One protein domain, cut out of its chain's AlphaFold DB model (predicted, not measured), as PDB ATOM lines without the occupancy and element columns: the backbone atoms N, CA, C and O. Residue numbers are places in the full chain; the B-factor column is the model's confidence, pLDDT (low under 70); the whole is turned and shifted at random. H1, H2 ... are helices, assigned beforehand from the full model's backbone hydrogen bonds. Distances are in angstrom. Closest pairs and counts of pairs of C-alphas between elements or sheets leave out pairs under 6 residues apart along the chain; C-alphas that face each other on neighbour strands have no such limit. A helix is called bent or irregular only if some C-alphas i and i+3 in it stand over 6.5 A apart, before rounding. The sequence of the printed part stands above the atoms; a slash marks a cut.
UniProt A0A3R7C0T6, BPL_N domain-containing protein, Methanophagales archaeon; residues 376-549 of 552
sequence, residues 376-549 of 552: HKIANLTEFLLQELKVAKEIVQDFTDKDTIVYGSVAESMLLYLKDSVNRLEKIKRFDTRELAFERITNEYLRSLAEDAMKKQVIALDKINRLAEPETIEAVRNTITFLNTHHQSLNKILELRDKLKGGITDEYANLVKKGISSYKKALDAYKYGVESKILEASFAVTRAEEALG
ATOM      1  N   HIS A 376     -13.738 -53.867  25.213       61.84
ATOM      2  CA  HIS A 376     -12.416 -54.419  24.906       61.84
ATOM      3  C   HIS A 376     -11.261 -53.445  25.217       61.84
ATOM      4  O   HIS A 376     -10.162 -53.859  25.572       61.84
ATOM      5  N   LYS A 377     -11.509 -52.134  25.115       65.19
ATOM      6  CA  LYS A 377     -10.514 -51.095  25.412       65.19
ATOM      7  C   LYS A 377     -10.305 -50.943  26.922       65.19
ATOM      8  O   LYS A 377      -9.178 -50.719  27.347       65.19
ATOM      9  N   ILE A 378     -11.368 -51.107  27.710       66.88
ATOM     10  CA  ILE A 378     -11.354 -50.993  29.175       66.88
ATOM     11  C   ILE A 378     -10.613 -52.172  29.811       66.88
ATOM     12  O   ILE A 378      -9.721 -51.952  30.630       66.88
ATOM     13  N   ALA A 379     -10.930 -53.404  29.405       69.12
ATOM     14  CA  ALA A 379     -10.285 -54.605  29.939       69.12
ATOM     15  C   ALA A 379      -8.768 -54.590  29.685       69.12
ATOM     16  O   ALA A 379      -7.973 -54.745  30.613       69.12
ATOM     17  N   ASN A 380      -8.358 -54.300  28.442       72.81
ATOM     18  CA  ASN A 380      -6.942 -54.199  28.075       72.81
ATOM     19  C   ASN A 380      -6.225 -53.086  28.849       72.81
ATOM     20  O   ASN A 380      -5.065 -53.234  29.226       72.81
ATOM     21  N   LEU A 381      -6.910 -51.970  29.095       75.56
ATOM     22  CA  LEU A 381      -6.324 -50.850  29.810       75.56
ATOM     23  C   LEU A 381      -6.187 -51.108  31.311       75.56
ATOM     24  O   LEU A 381      -5.161 -50.766  31.891       75.56
ATOM     25  N   THR A 382      -7.202 -51.694  31.939       77.69
ATOM     26  CA  THR A 382      -7.168 -52.037  33.367       77.69
ATOM     27  C   THR A 382      -6.032 -53.023  33.632       77.69
ATOM     28  O   THR A 382      -5.294 -52.860  34.603       77.69
ATOM     29  N   GLU A 383      -5.825 -53.987  32.726       82.94
ATOM     30  CA  GLU A 383      -4.687 -54.909  32.775       82.94
ATOM     31  C   GLU A 383      -3.345 -54.179  32.644       82.94
ATOM     32  O   GLU A 383      -2.436 -54.404  33.442       82.94
ATOM     33  N   PHE A 384      -3.239 -53.274  31.665       83.69
ATOM     34  CA  PHE A 384      -2.043 -52.467  31.448       83.69
ATOM     35  C   PHE A 384      -1.697 -51.629  32.685       83.69
ATOM     36  O   PHE A 384      -0.583 -51.720  33.195       83.69
ATOM     37  N   LEU A 385      -2.656 -50.865  33.216       83.69
ATOM     38  CA  LEU A 385      -2.459 -50.056  34.420       83.69
ATOM     39  C   LEU A 385      -2.031 -50.933  35.601       83.69
ATOM     40  O   LEU A 385      -1.064 -50.611  36.281       83.69
ATOM     41  N   LEU A 386      -2.693 -52.074  35.816       87.00
ATOM     42  CA  LEU A 386      -2.358 -52.987  36.908       87.00
ATOM     43  C   LEU A 386      -0.908 -53.491  36.820       87.00
ATOM     44  O   LEU A 386      -0.227 -53.572  37.844       87.00
ATOM     45  N   GLN A 387      -0.431 -53.819  35.618       87.00
ATOM     46  CA  GLN A 387       0.952 -54.235  35.393       87.00
ATOM     47  C   GLN A 387       1.937 -53.096  35.688       87.00
ATOM     48  O   GLN A 387       2.896 -53.286  36.438       87.00
ATOM     49  N   GLU A 388       1.674 -51.908  35.151       85.62
ATOM     50  CA  GLU A 388       2.514 -50.721  35.324       85.62
ATOM     51  C   GLU A 388       2.631 -50.307  36.806       85.62
ATOM     52  O   GLU A 388       3.726 -50.024  37.301       85.62
ATOM     53  N   LEU A 389       1.532 -50.355  37.568       85.44
ATOM     54  CA  LEU A 389       1.550 -50.035  38.999       85.44
ATOM     55  C   LEU A 389       2.311 -51.060  39.839       85.44
ATOM     56  O   LEU A 389       2.958 -50.685  40.819       85.44
ATOM     57  N   LYS A 390       2.272 -52.345  39.464       87.56
ATOM     58  CA  LYS A 390       3.064 -53.389  40.134       87.56
ATOM     59  C   LYS A 390       4.563 -53.132  39.963       87.56
ATOM     60  O   LYS A 390       5.290 -53.199  40.950       87.56
ATOM     61  N   VAL A 391       4.997 -52.721  38.770       86.44
ATOM     62  CA  VAL A 391       6.393 -52.317  38.520       86.44
ATOM     63  C   VAL A 391       6.768 -51.084  39.347       86.44
ATOM     64  O   VAL A 391       7.794 -51.080  40.025       86.44
ATOM     65  N   ALA A 392       5.929 -50.044  39.347       84.19
ATOM     66  CA  ALA A 392       6.170 -48.849  40.157       84.19
ATOM     67  C   ALA A 392       6.309 -49.190  41.651       84.19
ATOM     68  O   ALA A 392       7.224 -48.705  42.316       84.19
ATOM     69  N   LYS A 393       5.438 -50.063  42.169       86.38
ATOM     70  CA  LYS A 393       5.463 -50.534  43.559       86.38
ATOM     71  C   LYS A 393       6.789 -51.207  43.914       86.38
ATOM     72  O   LYS A 393       7.324 -50.931  44.983       86.38
ATOM     73  N   GLU A 394       7.321 -52.053  43.036       87.06
ATOM     74  CA  GLU A 394       8.618 -52.716  43.234       87.06
ATOM     75  C   GLU A 394       9.775 -51.709  43.287       87.06
ATOM     76  O   GLU A 394      10.620 -51.793  44.177       87.06
ATOM     77  N   ILE A 395       9.781 -50.703  42.403       84.38
ATOM     78  CA  ILE A 395      10.806 -49.644  42.403       84.38
ATOM     79  C   ILE A 395      10.774 -48.846  43.714       84.38
ATOM     80  O   ILE A 395      11.819 -48.544  44.288       84.38
ATOM     81  N   VAL A 396       9.578 -48.501  44.198       82.06
ATOM     82  CA  VAL A 396       9.417 -47.738  45.443       82.06
ATOM     83  C   VAL A 396       9.785 -48.564  46.676       82.06
ATOM     84  O   VAL A 396      10.406 -48.028  47.591       82.06
ATOM     85  N   GLN A 397       9.463 -49.859  46.689       83.44
ATOM     86  CA  GLN A 397       9.897 -50.772  47.749       83.44
ATOM     87  C   GLN A 397      11.432 -50.836  47.832       83.44
ATOM     88  O   GLN A 397      12.003 -50.777  48.915       83.44
ATOM     89  N   ASP A 398      12.126 -50.859  46.695       83.31
ATOM     90  CA  ASP A 398      13.591 -50.835  46.691       83.31
ATOM     91  C   ASP A 398      14.164 -49.516  47.261       83.31
ATOM     92  O   ASP A 398      15.220 -49.522  47.895       83.31
ATOM     93  N   PHE A 399      13.454 -48.385  47.125       78.69
ATOM     94  CA  PHE A 399      13.833 -47.122  47.781       78.69
ATOM     95  C   PHE A 399      13.732 -47.170  49.293       78.69
ATOM     96  O   PHE A 399      14.649 -46.695  49.968       78.69
ATOM     97  N   THR A 400      12.643 -47.732  49.818       71.25
ATOM     98  CA  THR A 400      12.475 -47.878  51.266       71.25
ATOM     99  C   THR A 400      13.540 -48.796  51.853       71.25
ATOM    100  O   THR A 400      14.029 -48.533  52.949       71.25
ATOM    101  N   ASP A 401      13.953 -49.817  51.102       78.06
ATOM    102  CA  ASP A 401      14.891 -50.828  51.584       78.06
ATOM    103  C   ASP A 401      16.357 -50.348  51.534       78.06
ATOM    104  O   ASP A 401      17.163 -50.736  52.382       78.06
ATOM    105  N   LYS A 402      16.724 -49.496  50.562       75.38
ATOM    106  CA  LYS A 402      18.121 -49.063  50.344       75.38
ATOM    107  C   LYS A 402      18.535 -47.786  51.069       75.38
ATOM    108  O   LYS A 402      19.687 -47.701  51.498       75.38
ATOM    109  N   ASP A 403      17.671 -46.770  51.155       68.12
ATOM    110  CA  ASP A 403      18.037 -45.504  51.810       68.12
ATOM    111  C   ASP A 403      16.837 -44.673  52.278       68.12
ATOM    112  O   ASP A 403      16.324 -43.781  51.588       68.12
ATOM    113  N   THR A 404      16.434 -44.920  53.520       63.12
ATOM    114  CA  THR A 404      15.349 -44.193  54.183       63.12
ATOM    115  C   THR A 404      15.668 -42.717  54.436       63.12
ATOM    116  O   THR A 404      14.745 -41.926  54.609       63.12
ATOM    117  N   ILE A 405      16.937 -42.296  54.402       61.06
ATOM    118  CA  ILE A 405      17.319 -40.900  54.664       61.06
ATOM    119  C   ILE A 405      16.953 -40.010  53.472       61.06
ATOM    120  O   ILE A 405      16.508 -38.878  53.655       61.06
ATOM    121  N   VAL A 406      17.128 -40.516  52.246       65.19
ATOM    122  CA  VAL A 406      16.883 -39.735  51.024       65.19
ATOM    123  C   VAL A 406      15.401 -39.732  50.661       65.19
ATOM    124  O   VAL A 406      14.872 -38.678  50.322       65.19
ATOM    125  N   TYR A 407      14.715 -40.876  50.743       67.81
ATOM    126  CA  TYR A 407      13.318 -40.974  50.299       67.81
ATOM    127  C   TYR A 407      12.335 -41.503  51.343       67.81
ATOM    128  O   TYR A 407      11.141 -41.409  51.083       67.81
ATOM    129  N   GLY A 408      12.783 -41.993  52.504       63.62
ATOM    130  CA  GLY A 408      12.015 -42.837  53.437       63.62
ATOM    131  C   GLY A 408      10.536 -42.489  53.559       63.62
ATOM    132  O   GLY A 408       9.701 -43.194  53.003       63.62
ATOM    133  N   SER A 409      10.198 -41.357  54.180       55.31
ATOM    134  CA  SER A 409       8.790 -40.991  54.413       55.31
ATOM    135  C   SER A 409       7.982 -40.748  53.128       55.31
ATOM    136  O   SER A 409       6.765 -40.940  53.103       55.31
ATOM    137  N   VAL A 410       8.635 -40.303  52.051       61.41
ATOM    138  CA  VAL A 410       7.969 -40.039  50.765       61.41
ATOM    139  C   VAL A 410       7.741 -41.348  50.003       61.41
ATOM    140  O   VAL A 410       6.670 -41.545  49.433       61.41
ATOM    141  N   ALA A 411       8.711 -42.262  50.040       71.12
ATOM    142  CA  ALA A 411       8.623 -43.591  49.447       71.12
ATOM    143  C   ALA A 411       7.614 -44.472  50.194       71.12
ATOM    144  O   ALA A 411       6.808 -45.132  49.552       71.12
ATOM    145  N   GLU A 412       7.570 -44.419  51.526       64.25
ATOM    146  CA  GLU A 412       6.549 -45.108  52.329       64.25
ATOM    147  C   GLU A 412       5.132 -44.652  51.958       64.25
ATOM    148  O   GLU A 412       4.245 -45.480  51.742       64.25
ATOM    149  N   SER A 413       4.933 -43.339  51.804       62.97
ATOM    150  CA  SER A 413       3.649 -42.773  51.371       62.97
ATOM    151  C   SER A 413       3.279 -43.237  49.959       62.97
ATOM    152  O   SER A 413       2.156 -43.671  49.714       62.97
ATOM    153  N   MET A 414       4.233 -43.205  49.024       76.94
ATOM    154  CA  MET A 414       4.006 -43.662  47.653       76.94
ATOM    155  C   MET A 414       3.720 -45.164  47.580       76.94
ATOM    156  O   MET A 414       2.854 -45.590  46.821       76.94
ATOM    157  N   LEU A 415       4.408 -45.965  48.392       75.88
ATOM    158  CA  LEU A 415       4.207 -47.405  48.486       75.88
ATOM    159  C   LEU A 415       2.808 -47.739  49.005       75.88
ATOM    160  O   LEU A 415       2.193 -48.689  48.518       75.88
ATOM    161  N   LEU A 416       2.308 -46.966  49.973       67.12
ATOM    162  CA  LEU A 416       0.943 -47.087  50.474       67.12
ATOM    163  C   LEU A 416      -0.074 -46.840  49.353       67.12
ATOM    164  O   LEU A 416      -0.943 -47.684  49.150       67.12
ATOM    165  N   TYR A 417       0.078 -45.754  48.584       71.25
ATOM    166  CA  TYR A 417      -0.817 -45.465  47.456       71.25
ATOM    167  C   TYR A 417      -0.722 -46.527  46.372       71.25
ATOM    168  O   TYR A 417      -1.729 -47.099  45.999       71.25
ATOM    169  N   LEU A 418       0.480 -46.905  45.940       80.81
ATOM    170  CA  LEU A 418       0.652 -47.939  44.916       80.81
ATOM    171  C   LEU A 418       0.047 -49.290  45.330       80.81
ATOM    172  O   LEU A 418      -0.531 -49.987  44.497       80.81
ATOM    173  N   LYS A 419       0.162 -49.677  46.608       78.06
ATOM    174  CA  LYS A 419      -0.493 -50.882  47.142       78.06
ATOM    175  C   LYS A 419      -2.014 -50.769  47.061       78.06
ATOM    176  O   LYS A 419      -2.655 -51.718  46.613       78.06
ATOM    177  N   ASP A 420      -2.564 -49.633  47.472       75.81
ATOM    178  CA  ASP A 420      -4.001 -49.376  47.458       75.81
ATOM    179  C   ASP A 420      -4.562 -49.338  46.024       75.81
ATOM    180  O   ASP A 420      -5.486 -50.089  45.701       75.81
ATOM    181  N   SER A 421      -3.919 -48.598  45.116       82.12
ATOM    182  CA  SER A 421      -4.258 -48.545  43.688       82.12
ATOM    183  C   SER A 421      -4.312 -49.927  43.041       82.12
ATOM    184  O   SER A 421      -5.237 -50.233  42.286       82.12
ATOM    185  N   VAL A 422      -3.320 -50.782  43.328       84.25
ATOM    186  CA  VAL A 422      -3.264 -52.155  42.805       84.25
ATOM    187  C   VAL A 422      -4.476 -52.952  43.285       84.25
ATOM    188  O   VAL A 422      -5.152 -53.573  42.464       84.25
ATOM    189  N   ASN A 423      -4.802 -52.890  44.577       80.88
ATOM    190  CA  ASN A 423      -5.958 -53.594  45.136       80.88
ATOM    191  C   ASN A 423      -7.279 -53.113  44.506       80.88
ATOM    192  O   ASN A 423      -8.154 -53.917  44.173       80.88
ATOM    193  N   ARG A 424      -7.419 -51.801  44.291       84.00
ATOM    194  CA  ARG A 424      -8.606 -51.183  43.684       84.00
ATOM    195  C   ARG A 424      -8.776 -51.532  42.211       84.00
ATOM    196  O   ARG A 424      -9.894 -51.837  41.794       84.00
ATOM    197  N   LEU A 425      -7.693 -51.539  41.433       85.88
ATOM    198  CA  LEU A 425      -7.721 -52.015  40.047       85.88
ATOM    199  C   LEU A 425      -8.064 -53.503  39.968       85.88
ATOM    200  O   LEU A 425      -8.820 -53.902  39.087       85.88
ATOM    201  N   GLU A 426      -7.572 -54.325  40.899       84.12
ATOM    202  CA  GLU A 426      -7.971 -55.733  40.973       84.12
ATOM    203  C   GLU A 426      -9.471 -55.888  41.258       84.12
ATOM    204  O   GLU A 426     -10.104 -56.780  40.687       84.12
ATOM    205  N   LYS A 427     -10.067 -55.001  42.065       82.00
ATOM    206  CA  LYS A 427     -11.525 -54.947  42.261       82.00
ATOM    207  C   LYS A 427     -12.261 -54.579  40.968       82.00
ATOM    208  O   LYS A 427     -13.165 -55.308  40.568       82.00
ATOM    209  N   ILE A 428     -11.842 -53.515  40.281       84.31
ATOM    210  CA  ILE A 428     -12.446 -53.077  39.007       84.31
ATOM    211  C   ILE A 428     -12.370 -54.189  37.953       84.31
ATOM    212  O   ILE A 428     -13.363 -54.499  37.298       84.31
ATOM    213  N   LYS A 429     -11.216 -54.856  37.839       81.88
ATOM    214  CA  LYS A 429     -11.020 -55.995  36.933       81.88
ATOM    215  C   LYS A 429     -12.017 -57.127  37.208       81.88
ATOM    216  O   LYS A 429     -12.517 -57.741  36.272       81.88
ATOM    217  N   ARG A 430     -12.323 -57.416  38.480       77.50
ATOM    218  CA  ARG A 430     -13.307 -58.450  38.856       77.50
ATOM    219  C   ARG A 430     -14.739 -58.047  38.497       77.50
ATOM    220  O   ARG A 430     -15.500 -58.913  38.074       77.50
ATOM    221  N   PHE A 431     -15.091 -56.770  38.630       75.50
ATOM    222  CA  PHE A 431     -16.420 -56.257  38.286       75.50
ATOM    223  C   PHE A 431     -16.755 -56.443  36.804       75.50
ATOM    224  O   PHE A 431     -17.775 -57.053  36.482       75.50
ATOM    225  N   ASP A 432     -15.838 -56.040  35.919       66.94
ATOM    226  CA  ASP A 432     -15.972 -56.217  34.464       66.94
ATOM    227  C   ASP A 432     -16.215 -57.699  34.102       66.94
ATOM    228  O   ASP A 432     -17.127 -58.044  33.351       66.94
ATOM    229  N   THR A 433     -15.490 -58.625  34.745       59.59
ATOM    230  CA  THR A 433     -15.680 -60.069  34.503       59.59
ATOM    231  C   THR A 433     -17.014 -60.637  35.006       59.59
ATOM    232  O   THR A 433     -17.452 -61.671  34.498       59.59
ATOM    233  N   ARG A 434     -17.660 -60.013  36.002       59.50
ATOM    234  CA  ARG A 434     -18.882 -60.526  36.650       59.50
ATOM    235  C   ARG A 434     -20.161 -60.028  35.984       59.50
ATOM    236  O   ARG A 434     -21.077 -60.822  35.786       59.50
ATOM    237  N   GLU A 435     -20.239 -58.753  35.612       58.44
ATOM    238  CA  GLU A 435     -21.472 -58.178  35.052       58.44
ATOM    239  C   GLU A 435     -21.769 -58.637  33.616       58.44
ATOM    240  O   GLU A 435     -22.935 -58.806  33.257       58.44
ATOM    241  N   LEU A 436     -20.742 -58.975  32.827       50.56
ATOM    242  CA  LEU A 436     -20.912 -59.618  31.513       50.56
ATOM    243  C   LEU A 436     -21.633 -60.977  31.601       50.56
ATOM    244  O   LEU A 436     -22.243 -61.428  30.630       50.56
ATOM    245  N   ALA A 437     -21.597 -61.639  32.763       48.22
ATOM    246  CA  ALA A 437     -22.377 -62.850  32.998       48.22
ATOM    247  C   ALA A 437     -23.864 -62.551  33.277       48.22
ATOM    248  O   ALA A 437     -24.713 -63.414  33.048       48.22
ATOM    249  N   PHE A 438     -24.184 -61.333  33.726       45.44
ATOM    250  CA  PHE A 438     -25.521 -60.903  34.138       45.44
ATOM    251  C   PHE A 438     -26.372 -60.384  32.964       45.44
ATOM    252  O   PHE A 438     -27.577 -60.617  32.952       45.44
ATOM    253  N   GLU A 439     -25.774 -59.813  31.905       49.09
ATOM    254  CA  GLU A 439     -26.504 -59.434  30.670       49.09
ATOM    255  C   GLU A 439     -27.199 -60.623  29.974       49.09
ATOM    256  O   GLU A 439     -28.160 -60.445  29.225       49.09
ATOM    257  N   ARG A 440     -26.763 -61.863  30.236       44.75
ATOM    258  CA  ARG A 440     -27.429 -63.072  29.719       44.75
ATOM    259  C   ARG A 440     -28.656 -63.500  30.518       44.75
ATOM    260  O   ARG A 440     -29.370 -64.402  30.082       44.75
ATOM    261  N   ILE A 441     -28.911 -62.882  31.666       48.81
ATOM    262  CA  ILE A 441     -30.012 -63.237  32.549       48.81
ATOM    263  C   ILE A 441     -30.647 -61.938  33.026       48.81
ATOM    264  O   ILE A 441     -30.243 -61.409  34.051       48.81
ATOM    265  N   THR A 442     -31.694 -61.449  32.362       49.91
ATOM    266  CA  THR A 442     -32.856 -60.983  33.135       49.91
ATOM    267  C   THR A 442     -34.141 -60.834  32.334       49.91
ATOM    268  O   THR A 442     -34.202 -60.388  31.194       49.91
ATOM    269  N   ASN A 443     -35.174 -61.284  33.034       42.62
ATOM    270  CA  ASN A 443     -36.573 -61.464  32.708       42.62
ATOM    271  C   ASN A 443     -37.339 -60.156  33.012       42.62
ATOM    272  O   ASN A 443     -36.916 -59.384  33.872       42.62
ATOM    273  N   GLU A 444     -38.484 -59.918  32.366       41.00
ATOM    274  CA  GLU A 444     -39.243 -58.646  32.393       41.00
ATOM    275  C   GLU A 444     -39.800 -58.213  33.773       41.00
ATOM    276  O   GLU A 444     -40.393 -57.141  33.890       41.00
ATOM    277  N   TYR A 445     -39.588 -58.997  34.835       40.56
ATOM    278  CA  TYR A 445     -40.172 -58.794  36.167       40.56
ATOM    279  C   TYR A 445     -39.411 -57.796  37.073       40.56
ATOM    280  O   TYR A 445     -39.985 -57.287  38.031       40.56
ATOM    281  N   LEU A 446     -38.144 -57.465  36.781       49.31
ATOM    282  CA  LEU A 446     -37.290 -56.644  37.666       49.31
ATOM    283  C   LEU A 446     -37.216 -55.145  37.318       49.31
ATOM    284  O   LEU A 446     -36.463 -54.419  37.959       49.31
ATOM    285  N   ARG A 447     -38.001 -54.650  36.349       45.12
ATOM    286  CA  ARG A 447     -37.841 -53.302  35.757       45.12
ATOM    287  C   ARG A 447     -37.746 -52.130  36.758       45.12
ATOM    288  O   ARG A 447     -36.976 -51.222  36.492       45.12
ATOM    289  N   SER A 448     -38.446 -52.130  37.898       44.28
ATOM    290  CA  SER A 448     -38.393 -50.995  38.846       44.28
ATOM    291  C   SER A 448     -37.202 -51.012  39.818       44.28
ATOM    292  O   SER A 448     -36.714 -49.947  40.181       44.28
ATOM    293  N   LEU A 449     -36.706 -52.190  40.216       46.78
ATOM    294  CA  LEU A 449     -35.457 -52.346  40.986       46.78
ATOM    295  C   LEU A 449     -34.228 -52.249  40.068       46.78
ATOM    296  O   LEU A 449     -33.188 -51.728  40.462       46.78
ATOM    297  N   ALA A 450     -34.377 -52.699  38.821       55.47
ATOM    298  CA  ALA A 450     -33.349 -52.619  37.798       55.47
ATOM    299  C   ALA A 450     -33.048 -51.174  37.387       55.47
ATOM    300  O   ALA A 450     -31.919 -50.897  37.027       55.47
ATOM    301  N   GLU A 451     -33.994 -50.232  37.462       55.38
ATOM    302  CA  GLU A 451     -33.736 -48.847  37.039       55.38
ATOM    303  C   GLU A 451     -32.685 -48.118  37.898       55.38
ATOM    304  O   GLU A 451     -31.851 -47.406  37.340       55.38
ATOM    305  N   ASP A 452     -32.690 -48.282  39.227       55.81
ATOM    306  CA  ASP A 452     -31.665 -47.679  40.101       55.81
ATOM    307  C   ASP A 452     -30.316 -48.398  39.966       55.81
ATOM    308  O   ASP A 452     -29.271 -47.767  39.795       55.81
ATOM    309  N   ALA A 453     -30.348 -49.732  39.946       58.31
ATOM    310  CA  ALA A 453     -29.153 -50.545  39.771       58.31
ATOM    311  C   ALA A 453     -28.488 -50.303  38.403       58.31
ATOM    312  O   ALA A 453     -27.282 -50.083  38.339       58.31
ATOM    313  N   MET A 454     -29.270 -50.215  37.321       63.22
ATOM    314  CA  MET A 454     -28.776 -49.867  35.984       63.22
ATOM    315  C   MET A 454     -28.199 -48.452  35.942       63.22
ATOM    316  O   MET A 454     -27.200 -48.230  35.266       63.22
ATOM    317  N   LYS A 455     -28.776 -47.478  36.660       63.00
ATOM    318  CA  LYS A 455     -28.181 -46.133  36.758       63.00
ATOM    319  C   LYS A 455     -26.820 -46.174  37.447       63.00
ATOM    320  O   LYS A 455     -25.876 -45.574  36.938       63.00
ATOM    321  N   LYS A 456     -26.701 -46.887  38.569       64.81
ATOM    322  CA  LYS A 456     -25.428 -47.048  39.294       64.81
ATOM    323  C   LYS A 456     -24.386 -47.773  38.450       64.81
ATOM    324  O   LYS A 456     -23.250 -47.316  38.390       64.81
ATOM    325  N   GLN A 457     -24.791 -48.814  37.731       69.62
ATOM    326  CA  GLN A 457     -23.949 -49.530  36.776       69.62
ATOM    327  C   GLN A 457     -23.467 -48.616  35.640       69.62
ATOM    328  O   GLN A 457     -22.281 -48.565  35.333       69.62
ATOM    329  N   VAL A 458     -24.360 -47.813  35.059       65.75
ATOM    330  CA  VAL A 458     -24.007 -46.816  34.038       65.75
ATOM    331  C   VAL A 458     -23.001 -45.794  34.570       65.75
ATOM    332  O   VAL A 458     -22.031 -45.480  33.884       65.75
ATOM    333  N   ILE A 459     -23.208 -45.284  35.785       66.50
ATOM    334  CA  ILE A 459     -22.284 -44.344  36.434       66.50
ATOM    335  C   ILE A 459     -20.936 -45.023  36.714       66.50
ATOM    336  O   ILE A 459     -19.890 -44.394  36.555       66.50
ATOM    337  N   ALA A 460     -20.942 -46.300  37.102       73.00
ATOM    338  CA  ALA A 460     -19.730 -47.088  37.274       73.00
ATOM    339  C   ALA A 460     -18.955 -47.213  35.966       73.00
ATOM    340  O   ALA A 460     -17.765 -46.905  35.937       73.00
ATOM    341  N   LEU A 461     -19.630 -47.555  34.870       73.56
ATOM    342  CA  LEU A 461     -19.004 -47.650  33.557       73.56
ATOM    343  C   LEU A 461     -18.497 -46.289  33.046       73.56
ATOM    344  O   LEU A 461     -17.415 -46.239  32.466       73.56
ATOM    345  N   ASP A 462     -19.211 -45.182  33.290       73.69
ATOM    346  CA  ASP A 462     -18.718 -43.822  32.991       73.69
ATOM    347  C   ASP A 462     -17.410 -43.524  33.737       73.69
ATOM    348  O   ASP A 462     -16.423 -43.102  33.137       73.69
ATOM    349  N   LYS A 463     -17.361 -43.815  35.040       76.44
ATOM    350  CA  LYS A 463     -16.171 -43.573  35.867       76.44
ATOM    351  C   LYS A 463     -15.006 -44.491  35.495       76.44
ATOM    352  O   LYS A 463     -13.867 -44.037  35.457       76.44
ATOM    353  N   ILE A 464     -15.274 -45.745  35.136       78.56
ATOM    354  CA  ILE A 464     -14.257 -46.652  34.588       78.56
ATOM    355  C   ILE A 464     -13.732 -46.121  33.243       78.56
ATOM    356  O   ILE A 464     -12.526 -46.144  33.010       78.56
ATOM    357  N   ASN A 465     -14.593 -45.581  32.372       75.00
ATOM    358  CA  ASN A 465     -14.165 -44.993  31.098       75.00
ATOM    359  C   ASN A 465     -13.203 -43.811  31.280       75.00
ATOM    360  O   ASN A 465     -12.326 -43.620  30.438       75.00
ATOM    361  N   ARG A 466     -13.290 -43.063  32.387       75.69
ATOM    362  CA  ARG A 466     -12.325 -41.993  32.710       75.69
ATOM    363  C   ARG A 466     -10.908 -42.519  32.957       75.69
ATOM    364  O   ARG A 466      -9.938 -41.776  32.797       75.69
ATOM    365  N   LEU A 467     -10.743 -43.807  33.276       77.06
ATOM    366  CA  LEU A 467      -9.417 -44.437  33.295       77.06
ATOM    367  C   LEU A 467      -8.803 -44.495  31.892       77.06
ATOM    368  O   LEU A 467      -7.584 -44.415  31.773       77.06
ATOM    369  N   ALA A 468      -9.634 -44.572  30.845       72.75
ATOM    370  CA  ALA A 468      -9.233 -44.615  29.438       72.75
ATOM    371  C   ALA A 468      -8.968 -43.257  28.789       72.75
ATOM    372  O   ALA A 468      -8.634 -43.208  27.599       72.75
ATOM    373  N   GLU A 469      -9.068 -42.178  29.559       75.62
ATOM    374  CA  GLU A 469      -8.613 -40.857  29.147       75.62
ATOM    375  C   GLU A 469      -7.079 -40.847  28.963       75.62
ATOM    376  O   GLU A 469      -6.353 -41.349  29.833       75.62
ATOM    377  N   PRO A 470      -6.560 -40.297  27.845       74.25
ATOM    378  CA  PRO A 470      -5.123 -40.230  27.564       74.25
ATOM    379  C   PRO A 470      -4.293 -39.643  28.709       74.25
ATOM    380  O   PRO A 470      -3.188 -40.113  28.967       74.25
ATOM    381  N   GLU A 471      -4.847 -38.674  29.431       72.00
ATOM    382  CA  GLU A 471      -4.213 -37.978  30.546       72.00
ATOM    383  C   GLU A 471      -3.865 -38.935  31.695       72.00
ATOM    384  O   GLU A 471      -2.791 -38.836  32.290       72.00
ATOM    385  N   THR A 472      -4.742 -39.900  31.990       70.81
ATOM    386  CA  THR A 472      -4.521 -40.907  33.043       70.81
ATOM    387  C   THR A 472      -3.371 -41.836  32.662       70.81
ATOM    388  O   THR A 472      -2.480 -42.116  33.465       70.81
ATOM    389  N   ILE A 473      -3.367 -42.281  31.403       72.44
ATOM    390  CA  ILE A 473      -2.343 -43.173  30.845       72.44
ATOM    391  C   ILE A 473      -0.983 -42.470  30.823       72.44
ATOM    392  O   ILE A 473       0.041 -43.053  31.191       72.44
ATOM    393  N   GLU A 474      -0.972 -41.207  30.409       75.56
ATOM    394  CA  GLU A 474       0.228 -40.383  30.359       75.56
ATOM    395  C   GLU A 474       0.789 -40.117  31.761       75.56
ATOM    396  O   GLU A 474       1.998 -40.248  31.967       75.56
ATOM    397  N   ALA A 475      -0.064 -39.845  32.753       72.44
ATOM    398  CA  ALA A 475       0.363 -39.649  34.136       72.44
ATOM    399  C   ALA A 475       1.056 -40.894  34.724       72.44
ATOM    400  O   ALA A 475       2.115 -40.767  35.351       72.44
ATOM    401  N   VAL A 476       0.534 -42.103  34.472       72.88
ATOM    402  CA  VAL A 476       1.188 -43.360  34.890       72.88
ATOM    403  C   VAL A 476       2.540 -43.532  34.210       72.88
ATOM    404  O   VAL A 476       3.553 -43.741  34.881       72.88
ATOM    405  N   ARG A 477       2.584 -43.384  32.881       74.06
ATOM    406  CA  ARG A 477       3.819 -43.560  32.104       74.06
ATOM    407  C   ARG A 477       4.906 -42.576  32.536       74.06
ATOM    408  O   ARG A 477       6.072 -42.960  32.678       74.06
ATOM    409  N   ASN A 478       4.528 -41.323  32.774       74.50
ATOM    410  CA  ASN A 478       5.436 -40.288  33.249       74.50
ATOM    411  C   ASN A 478       5.950 -40.611  34.652       74.50
ATOM    412  O   ASN A 478       7.151 -40.500  34.886       74.50
ATOM    413  N   THR A 479       5.084 -41.093  35.549       72.12
ATOM    414  CA  THR A 479       5.474 -41.521  36.901       72.12
ATOM    415  C   THR A 479       6.490 -42.660  36.855       72.12
ATOM    416  O   THR A 479       7.505 -42.605  37.537       72.12
ATOM    417  N   ILE A 480       6.294 -43.670  36.010       72.00
ATOM    418  CA  ILE A 480       7.210 -44.819  35.922       72.00
ATOM    419  C   ILE A 480       8.547 -44.434  35.300       72.00
ATOM    420  O   ILE A 480       9.607 -44.784  35.822       72.00
ATOM    421  N   THR A 481       8.517 -43.663  34.214       77.19
ATOM    422  CA  THR A 481       9.737 -43.126  33.592       77.19
ATOM    423  C   THR A 481      10.532 -42.300  34.604       77.19
ATOM    424  O   THR A 481      11.755 -42.428  34.732       77.19
ATOM    425  N   PHE A 482       9.817 -41.483  35.374       75.25
ATOM    426  CA  PHE A 482      10.365 -40.701  36.462       75.25
ATOM    427  C   PHE A 482      10.998 -41.583  37.551       75.25
ATOM    428  O   PHE A 482      12.163 -41.363  37.895       75.25
ATOM    429  N   LEU A 483      10.269 -42.579  38.065       75.56
ATOM    430  CA  LEU A 483      10.719 -43.482  39.126       75.56
ATOM    431  C   LEU A 483      11.983 -44.232  38.713       75.56
ATOM    432  O   LEU A 483      12.954 -44.241  39.462       75.56
ATOM    433  N   ASN A 484      12.019 -44.762  37.489       76.56
ATOM    434  CA  ASN A 484      13.196 -45.425  36.928       76.56
ATOM    435  C   ASN A 484      14.418 -44.497  36.866       76.56
ATOM    436  O   ASN A 484      15.525 -44.870  37.253       76.56
ATOM    437  N   THR A 485      14.225 -43.251  36.429       77.69
ATOM    438  CA  THR A 485      15.308 -42.255  36.377       77.69
ATOM    439  C   THR A 485      15.829 -41.915  37.780       77.69
ATOM    440  O   THR A 485      17.033 -41.742  38.002       77.69
ATOM    441  N   HIS A 486      14.930 -41.833  38.761       73.75
ATOM    442  CA  HIS A 486      15.291 -41.542  40.150       73.75
ATOM    443  C   HIS A 486      15.932 -42.738  40.829       73.75
ATOM    444  O   HIS A 486      16.808 -42.555  41.670       73.75
ATOM    445  N   HIS A 487      15.584 -43.943  40.392       78.06
ATOM    446  CA  HIS A 487      16.219 -45.167  40.839       78.06
ATOM    447  C   HIS A 487      17.695 -45.214  40.496       78.06
ATOM    448  O   HIS A 487      18.545 -45.403  41.365       78.06
ATOM    449  N   GLN A 488      18.013 -44.865  39.256       80.31
ATOM    450  CA  GLN A 488      19.393 -44.689  38.819       80.31
ATOM    451  C   GLN A 488      20.100 -43.559  39.586       80.31
ATOM    452  O   GLN A 488      21.265 -43.691  39.964       80.31
ATOM    453  N   SER A 489      19.392 -42.459  39.858       76.38
ATOM    454  CA  SER A 489      19.939 -41.330  40.620       76.38
ATOM    455  C   SER A 489      20.242 -41.698  42.075       76.38
ATOM    456  O   SER A 489      21.273 -41.275  42.592       76.38
ATOM    457  N   LEU A 490      19.397 -42.508  42.721       76.62
ATOM    458  CA  LEU A 490      19.635 -43.006  44.076       76.62
ATOM    459  C   LEU A 490      20.915 -43.833  44.133       76.62
ATOM    460  O   LEU A 490      21.756 -43.578  44.989       76.62
ATOM    461  N   ASN A 491      21.105 -44.759  43.191       82.06
ATOM    462  CA  ASN A 491      22.327 -45.563  43.133       82.06
ATOM    463  C   ASN A 491      23.572 -44.667  43.024       82.06
ATOM    464  O   ASN A 491      24.544 -44.863  43.748       82.06
ATOM    465  N   LYS A 492      23.510 -43.603  42.214       82.00
ATOM    466  CA  LYS A 492      24.600 -42.622  42.113       82.00
ATOM    467  C   LYS A 492      24.835 -41.850  43.421       82.00
ATOM    468  O   LYS A 492      25.985 -41.607  43.786       82.00
ATOM    469  N   ILE A 493      23.770 -41.444  44.116       77.38
ATOM    470  CA  ILE A 493      23.844 -40.753  45.416       77.38
ATOM    471  C   ILE A 493      24.486 -41.666  46.470       77.38
ATOM    472  O   ILE A 493      25.365 -41.216  47.205       77.38
ATOM    473  N   LEU A 494      24.090 -42.940  46.507       81.00
ATOM    474  CA  LEU A 494      24.646 -43.962  47.394       81.00
ATOM    475  C   LEU A 494      26.142 -44.179  47.140       81.00
ATOM    476  O   LEU A 494      26.942 -44.075  48.065       81.00
ATOM    477  N   GLU A 495      26.539 -44.354  45.878       84.62
ATOM    478  CA  GLU A 495      27.951 -44.488  45.501       84.62
ATOM    479  C   GLU A 495      28.794 -43.269  45.910       84.62
ATOM    480  O   GLU A 495      29.932 -43.412  46.363       84.62
ATOM    481  N   LEU A 496      28.261 -42.056  45.726       81.00
ATOM    482  CA  LEU A 496      28.921 -40.815  46.139       81.00
ATOM    483  C   LEU A 496      29.071 -40.747  47.661       81.00
ATOM    484  O   LEU A 496      30.157 -40.428  48.143       81.00
ATOM    485  N   ARG A 497      28.019 -41.083  48.416       80.00
ATOM    486  CA  ARG A 497      28.055 -41.124  49.884       80.00
ATOM    487  C   ARG A 497      29.134 -42.077  50.390       80.00
ATOM    488  O   ARG A 497      29.897 -41.705  51.284       80.00
ATOM    489  N   ASP A 498      29.220 -43.264  49.799       83.50
ATOM    490  CA  ASP A 498      30.188 -44.291  50.187       83.50
ATOM    491  C   ASP A 498      31.625 -43.841  49.889       83.50
ATOM    492  O   ASP A 498      32.502 -43.940  50.751       83.50
ATOM    493  N   LYS A 499      31.867 -43.246  48.710       85.50
ATOM    494  CA  LYS A 499      33.172 -42.657  48.345       85.50
ATOM    495  C   LYS A 499      33.591 -41.532  49.291       85.50
ATOM    496  O   LYS A 499      34.771 -41.410  49.615       85.50
ATOM    497  N   LEU A 500      32.632 -40.728  49.739       80.25
ATOM    498  CA  LEU A 500      32.850 -39.612  50.658       80.25
ATOM    499  C   LEU A 500      32.851 -40.040  52.134       80.25
ATOM    500  O   LEU A 500      33.034 -39.190  53.006       80.25
ATOM    501  N   LYS A 501      32.653 -41.333  52.433       82.56
ATOM    502  CA  LYS A 501      32.538 -41.882  53.797       82.56
ATOM    503  C   LYS A 501      31.535 -41.112  54.670       82.56
ATOM    504  O   LYS A 501      31.777 -40.894  55.855       82.56
ATOM    505  N   GLY A 502      30.430 -40.659  54.075       66.50
ATOM    506  CA  GLY A 502      29.396 -39.872  54.758       66.50
ATOM    507  C   GLY A 502      29.678 -38.368  54.893       66.50
ATOM    508  O   GLY A 502      28.860 -37.656  55.470       66.50
ATOM    509  N   GLY A 503      30.789 -37.854  54.354       72.25
ATOM    510  CA  GLY A 503      31.035 -36.413  54.259       72.25
ATOM    511  C   GLY A 503      30.094 -35.733  53.256       72.25
ATOM    512  O   GLY A 503      29.939 -36.202  52.130       72.25
ATOM    513  N   ILE A 504      29.473 -34.617  53.649       73.69
ATOM    514  CA  ILE A 504      28.534 -33.868  52.798       73.69
ATOM    515  C   ILE A 504      29.300 -32.845  51.947       73.69
ATOM    516  O   ILE A 504      30.003 -31.990  52.484       73.69
ATOM    517  N   THR A 505      29.124 -32.905  50.625       80.06
ATOM    518  CA  THR A 505      29.573 -31.881  49.664       80.06
ATOM    519  C   THR A 505      28.377 -31.146  49.054       80.06
ATOM    520  O   THR A 505      27.260 -31.669  49.061       80.06
ATOM    521  N   ASP A 506      28.602 -29.965  48.468       73.88
ATOM    522  CA  ASP A 506      27.554 -29.215  47.753       73.88
ATOM    523  C   ASP A 506      26.939 -30.033  46.609       73.88
ATOM    524  O   ASP A 506      25.740 -29.955  46.350       73.88
ATOM    525  N   GLU A 507      27.743 -30.852  45.929       77.38
ATOM    526  CA  GLU A 507      27.265 -31.740  44.868       77.38
ATOM    527  C   GLU A 507      26.328 -32.824  45.421       77.38
ATOM    528  O   GLU A 507      25.229 -33.012  44.895       77.38
ATOM    529  N   TYR A 508      26.719 -33.488  46.515       76.88
ATOM    530  CA  TYR A 508      25.887 -34.491  47.183       76.88
ATOM    531  C   TYR A 508      24.571 -33.881  47.689       76.88
ATOM    532  O   TYR A 508      23.495 -34.389  47.373       76.88
ATOM    533  N   ALA A 509      24.637 -32.742  48.386       73.25
ATOM    534  CA  ALA A 509      23.460 -32.046  48.908       73.25
ATOM    535  C   ALA A 509      22.502 -31.591  47.789       73.25
ATOM    536  O   ALA A 509      21.284 -31.753  47.898       73.25
ATOM    537  N   ASN A 510      23.031 -31.071  46.677       77.50
ATOM    538  CA  ASN A 510      22.212 -30.656  45.535       77.50
ATOM    539  C   ASN A 510      21.522 -31.840  44.846       77.50
ATOM    540  O   ASN A 510      20.356 -31.721  44.455       77.50
ATOM    541  N   LEU A 511      22.206 -32.980  44.710       76.88
ATOM    542  CA  LEU A 511      21.618 -34.196  44.145       76.88
ATOM    543  C   LEU A 511      20.503 -34.751  45.037       76.88
ATOM    544  O   LEU A 511      19.423 -35.048  44.524       76.88
ATOM    545  N   VAL A 512      20.723 -34.808  46.354       75.06
ATOM    546  CA  VAL A 512      19.711 -35.224  47.339       75.06
ATOM    547  C   VAL A 512      18.486 -34.308  47.272       75.06
ATOM    548  O   VAL A 512      17.367 -34.777  47.057       75.06
ATOM    549  N   LYS A 513      18.687 -32.987  47.342       74.44
ATOM    550  CA  LYS A 513      17.601 -31.995  47.291       74.44
ATOM    551  C   LYS A 513      16.786 -32.083  45.997       74.44
ATOM    552  O   LYS A 513      15.554 -32.015  46.027       74.44
ATOM    553  N   LYS A 514      17.460 -32.230  44.852       77.88
ATOM    554  CA  LYS A 514      16.805 -32.382  43.544       77.88
ATOM    555  C   LYS A 514      16.011 -33.687  43.469       77.88
ATOM    556  O   LYS A 514      14.880 -33.657  42.975       77.88
ATOM    557  N   GLY A 515      16.574 -34.786  43.974       73.31
ATOM    558  CA  GLY A 515      15.913 -36.088  44.051       73.31
ATOM    559  C   GLY A 515      14.617 -36.009  44.851       73.31
ATOM    560  O   GLY A 515      13.548 -36.291  44.315       73.31
ATOM    561  N   ILE A 516      14.685 -35.498  46.085       71.00
ATOM    562  CA  ILE A 516      13.523 -35.337  46.975       71.00
ATOM    563  C   ILE A 516      12.440 -34.464  46.336       71.00
ATOM    564  O   ILE A 516      11.274 -34.853  46.281       71.00
ATOM    565  N   SER A 517      12.809 -33.278  45.835       71.44
ATOM    566  CA  SER A 517      11.827 -32.344  45.273       71.44
ATOM    567  C   SER A 517      11.099 -32.926  44.071       71.44
ATOM    568  O   SER A 517       9.914 -32.649  43.889       71.44
ATOM    569  N   SER A 518      11.806 -33.664  43.225       72.56
ATOM    570  CA  SER A 518      11.213 -34.211  42.011       72.56
ATOM    571  C   SER A 518      10.378 -35.445  42.347       72.56
ATOM    572  O   SER A 518       9.291 -35.599  41.802       72.56
ATOM    573  N   TYR A 519      10.831 -36.267  43.301       74.50
ATOM    574  CA  TYR A 519      10.099 -37.449  43.758       74.50
ATOM    575  C   TYR A 519       8.772 -37.063  44.399       74.50
ATOM    576  O   TYR A 519       7.742 -37.653  44.095       74.50
ATOM    577  N   LYS A 520       8.769 -35.978  45.179       72.56
ATOM    578  CA  LYS A 520       7.540 -35.384  45.699       72.56
ATOM    579  C   LYS A 520       6.579 -34.963  44.581       72.56
ATOM    580  O   LYS A 520       5.415 -35.317  44.636       72.56
ATOM    581  N   LYS A 521       7.065 -34.285  43.534       73.19
ATOM    582  CA  LYS A 521       6.217 -33.901  42.390       73.19
ATOM    583  C   LYS A 521       5.625 -35.107  41.663       73.19
ATOM    584  O   LYS A 521       4.507 -35.020  41.172       73.19
ATOM    585  N   ALA A 522       6.375 -36.201  41.558       72.12
ATOM    586  CA  ALA A 522       5.886 -37.423  40.932       72.12
ATOM    587  C   ALA A 522       4.853 -38.140  41.802       72.12
ATOM    588  O   ALA A 522       3.840 -38.586  41.277       72.12
ATOM    589  N   LEU A 523       5.080 -38.201  43.116       73.06
ATOM    590  CA  LEU A 523       4.092 -38.674  44.081       73.06
ATOM    591  C   LEU A 523       2.805 -37.848  43.991       73.06
ATOM    592  O   LEU A 523       1.735 -38.420  43.818       73.06
ATOM    593  N   ASP A 524       2.924 -36.520  44.015       66.75
ATOM    594  CA  ASP A 524       1.803 -35.596  43.859       66.75
ATOM    595  C   ASP A 524       1.066 -35.891  42.533       66.75
ATOM    596  O   ASP A 524      -0.133 -36.160  42.525       66.75
ATOM    597  N   ALA A 525       1.774 -35.944  41.399       70.25
ATOM    598  CA  ALA A 525       1.172 -36.222  40.092       70.25
ATOM    599  C   ALA A 525       0.459 -37.585  40.030       70.25
ATOM    600  O   ALA A 525      -0.664 -37.676  39.528       70.25
ATOM    601  N   TYR A 526       1.089 -38.632  40.565       75.12
ATOM    602  CA  TYR A 526       0.507 -39.968  40.660       75.12
ATOM    603  C   TYR A 526      -0.793 -39.943  41.458       75.12
ATOM    604  O   TYR A 526      -1.818 -40.490  41.047       75.12
ATOM    605  N   LYS A 527      -0.759 -39.250  42.588       63.56
ATOM    606  CA  LYS A 527      -1.858 -39.217  43.521       63.56
ATOM    607  C   LYS A 527      -3.041 -38.376  43.039       63.56
ATOM    608  O   LYS A 527      -4.187 -38.808  43.145       63.56
ATOM    609  N   TYR A 528      -2.787 -37.178  42.515       64.19
ATOM    610  CA  TYR A 528      -3.845 -36.289  42.028       64.19
ATOM    611  C   TYR A 528      -4.447 -36.763  40.705       64.19
ATOM    612  O   TYR A 528      -5.627 -36.532  40.463       64.19
ATOM    613  N   GLY A 529      -3.661 -37.437  39.859       69.44
ATOM    614  CA  GLY A 529      -4.110 -37.864  38.536       69.44
ATOM    615  C   GLY A 529      -4.622 -39.299  38.481       69.44
ATOM    616  O   GLY A 529      -5.742 -39.548  38.043       69.44
ATOM    617  N   VAL A 530      -3.786 -40.256  38.882       75.12
ATOM    618  CA  VAL A 530      -4.016 -41.683  38.619       75.12
ATOM    619  C   VAL A 530      -4.779 -42.329  39.766       75.12
ATOM    620  O   VAL A 530      -5.834 -42.916  39.537       75.12
ATOM    621  N   GLU A 531      -4.265 -42.201  40.992       76.38
ATOM    622  CA  GLU A 531      -4.855 -42.857  42.164       76.38
ATOM    623  C   GLU A 531      -6.289 -42.386  42.399       76.38
ATOM    624  O   GLU A 531      -7.193 -43.195  42.580       76.38
ATOM    625  N   SER A 532      -6.527 -41.076  42.302       69.19
ATOM    626  CA  SER A 532      -7.867 -40.502  42.426       69.19
ATOM    627  C   SER A 532      -8.878 -41.107  41.455       69.19
ATOM    628  O   SER A 532      -9.982 -41.462  41.862       69.19
ATOM    629  N   LYS A 533      -8.502 -41.275  40.181       78.00
ATOM    630  CA  LYS A 533      -9.395 -41.839  39.162       78.00
ATOM    631  C   LYS A 533      -9.626 -43.334  39.370       78.00
ATOM    632  O   LYS A 533     -10.754 -43.801  39.219       78.00
ATOM    633  N   ILE A 534      -8.586 -44.088  39.743       82.06
ATOM    634  CA  ILE A 534      -8.710 -45.514  40.104       82.06
ATOM    635  C   ILE A 534      -9.667 -45.665  41.278       82.06
ATOM    636  O   ILE A 534     -10.548 -46.526  41.270       82.06
ATOM    637  N   LEU A 535      -9.517 -44.801  42.269       75.12
ATOM    638  CA  LEU A 535     -10.359 -44.776  43.440       75.12
ATOM    639  C   LEU A 535     -11.811 -44.439  43.106       75.12
ATOM    640  O   LEU A 535     -12.722 -45.175  43.483       75.12
ATOM    641  N   GLU A 536     -12.031 -43.380  42.333       74.50
ATOM    642  CA  GLU A 536     -13.358 -42.986  41.870       74.50
ATOM    643  C   GLU A 536     -14.071 -44.137  41.137       74.50
ATOM    644  O   GLU A 536     -15.241 -44.422  41.419       74.50
ATOM    645  N   ALA A 537     -13.359 -44.823  40.237       78.62
ATOM    646  CA  ALA A 537     -13.869 -45.974  39.498       78.62
ATOM    647  C   ALA A 537     -14.161 -47.169  40.421       78.62
ATOM    648  O   ALA A 537     -15.229 -47.771  40.328       78.62
ATOM    649  N   SER A 538     -13.260 -47.480  41.354       80.31
ATOM    650  CA  SER A 538     -13.416 -48.592  42.300       80.31
ATOM    651  C   SER A 538     -14.624 -48.401  43.221       80.31
ATOM    652  O   SER A 538     -15.386 -49.335  43.482       80.31
ATOM    653  N   PHE A 539     -14.872 -47.168  43.657       72.06
ATOM    654  CA  PHE A 539     -16.059 -46.836  44.437       72.06
ATOM    655  C   PHE A 539     -17.350 -46.953  43.646       72.06
ATOM    656  O   PHE A 539     -18.358 -47.440  44.153       72.06
ATOM    657  N   ALA A 540     -17.334 -46.529  42.389       73.88
ATOM    658  CA  ALA A 540     -18.505 -46.652  41.540       73.88
ATOM    659  C   ALA A 540     -18.864 -48.115  41.265       73.88
ATOM    660  O   ALA A 540     -20.035 -48.474  41.353       73.88
ATOM    661  N   VAL A 541     -17.847 -48.950  41.032       76.94
ATOM    662  CA  VAL A 541     -17.965 -50.413  40.974       76.94
ATOM    663  C   VAL A 541     -18.640 -50.956  42.233       76.94
ATOM    664  O   VAL A 541     -19.635 -51.661  42.135       76.94
ATOM    665  N   THR A 542     -18.154 -50.566  43.412       71.31
ATOM    666  CA  THR A 542     -18.694 -51.031  44.702       71.31
ATOM    667  C   THR A 542     -20.186 -50.731  44.833       71.31
ATOM    668  O   THR A 542     -20.984 -51.632  45.077       71.31
ATOM    669  N   ARG A 543     -20.580 -49.478  44.572       67.81
ATOM    670  CA  ARG A 543     -21.985 -49.055  44.642       67.81
ATOM    671  C   ARG A 543     -22.879 -49.771  43.632       67.81
ATOM    672  O   ARG A 543     -24.055 -50.001  43.915       67.81
ATOM    673  N   ALA A 544     -22.352 -50.100  42.453       68.62
ATOM    674  CA  ALA A 544     -23.085 -50.875  41.458       68.62
ATOM    675  C   ALA A 544     -23.292 -52.328  41.918       68.62
ATOM    676  O   ALA A 544     -24.418 -52.822  41.874       68.62
ATOM    677  N   GLU A 545     -22.250 -52.985  42.437       70.69
ATOM    678  CA  GLU A 545     -22.349 -54.357  42.956       70.69
ATOM    679  C   GLU A 545     -23.320 -54.475  44.144       70.69
ATOM    680  O   GLU A 545     -24.093 -55.436  44.206       70.69
ATOM    681  N   GLU A 546     -23.316 -53.503  45.064       61.94
ATOM    682  CA  GLU A 546     -24.266 -53.427  46.186       61.94
ATOM    683  C   GLU A 546     -25.713 -53.316  45.697       61.94
ATOM    684  O   GLU A 546     -26.593 -54.042  46.160       61.94
ATOM    685  N   ALA A 547     -25.971 -52.440  44.722       58.69
ATOM    686  CA  ALA A 547     -27.312 -52.243  44.177       58.69
ATOM    687  C   ALA A 547     -27.846 -53.474  43.430       58.69
ATOM    688  O   ALA A 547     -29.055 -53.703  43.403       58.69
ATOM    689  N   LEU A 548     -26.952 -54.271  42.842       61.88
ATOM    690  CA  LEU A 548     -27.291 -55.528  42.177       61.88
ATOM    691  C   LEU A 548     -27.396 -56.718  43.147       61.88
ATOM    692  O   LEU A 548     -27.787 -57.806  42.724       61.88
ATOM    693  N   GLY A 549     -27.059 -56.539  44.431       58.19
ATOM    694  CA  GLY A 549     -27.038 -57.616  45.425       58.19
ATOM    695  C   GLY A 549     -25.982 -58.692  45.138       58.19
ATOM    696  O   GLY A 549     -26.185 -59.860  45.468       58.19
TER     697      GLY A 549
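AT A GLANCE: This is residues 376 to 549 of the 552 residues of the protein "BPL_N domain-containing protein" of Methanophagales archaeon (UniProt A0A3R7C0T6). This is a long, loose rod of helices: H3 and H4 follow one another along its length, the bent helix H5 runs back beside them, with H5a on H4 and H5b on H3, and the hairpin of H1 and H2 packs along the middle stretch. H1, H2, H4 and H5a make an up-and-down bundle, each running against the one before it; the H4 and H5a hairpin reaches one end of the rod and H3 the other, where residues 443 to 448 stick out. The printed part has 174 residues with five named helices, H1 to H5 in order, and no named strand, an all-helix class. The radius of gyration of the C-alphas is 20.9 A, and the spans are 77 by 25 by 20 A.

IN THESE COORDINATES: H1, residues 376 to 402, begins at C-alpha 376 at (-12.416, -54.419, 24.906) and is 40.1 A long. H2, residues 404 to 435, is 43.8 A long, with a kink of 42 degrees near residue 411; it is irregular, with C-alphas 406 and 409 8.9 A apart. H3, residues 444 to 468, has a kink of 65 degrees near residue 451 and is also irregular, with C-alphas 445 and 448 8.4 A apart. H4, residues 470 to 499, is 43.6 A long and ends at (33.172, -42.657, 48.345). H5, residues 506 to 547, was assigned as one helix by its hydrogen bonds but is bent, with C-alphas 528 and 531 6.6 A apart; its arms are H5a, residues 506 to 528, and H5b, residues 531 to 547, and H5b ends at C-alpha 547 at (-27.312, -52.243, 44.177).

HOW THE PARTS SIT: H1 and H2 form a hairpin and touch at a shallow tilt of 23 degrees, opposite ways; their closest C-alphas, Thr 400 and Gly 408, are 5.5 A apart. H1 touches H4 the same way at a shallow tilt of 17 degrees, closest at the C-alphas of Ala 392 and Ile 480, 5.9 A; in H4 residues 473 to 487 alone take part. H2 touches H5a with residues 406 to 417 alone, closest at the C-alphas of Met 414 and Leu 523, 6.1 A. H2 touches H5b with residues 417 to 431 alone, closest at the C-alphas of Arg 424 and Ser 538, 5.6 A. H3 touches H5b opposite ways at a shallow tilt of 9 degrees, with the C-alphas of Ala 460 and Ala 540 closest at 4.5 A. H4 and H5a form a hairpin, closest at the C-alphas of Thr 479 and Ala 522, 5.8 A. H2 and H4 are only just apart, closest 8.2 A. Each O i to N i+4 pair is within hydrogen-bond range in H1, H4, H5a and H5b; in H2 26 of 28 are, in H3 15 of 21.

THE WHOLE: The two C-alphas farthest apart, those of Glu 444 and Gly 503, are 76.9 A apart. The printed part has no cut; its links are tight from H1 to H2 and H3 to H4, and short from H2 to H3 and H4 to H5. The mean pLDDT of the printed part is 71.8, and 55 residues are under 70, among them residues 403 to 410 and 432 to 459.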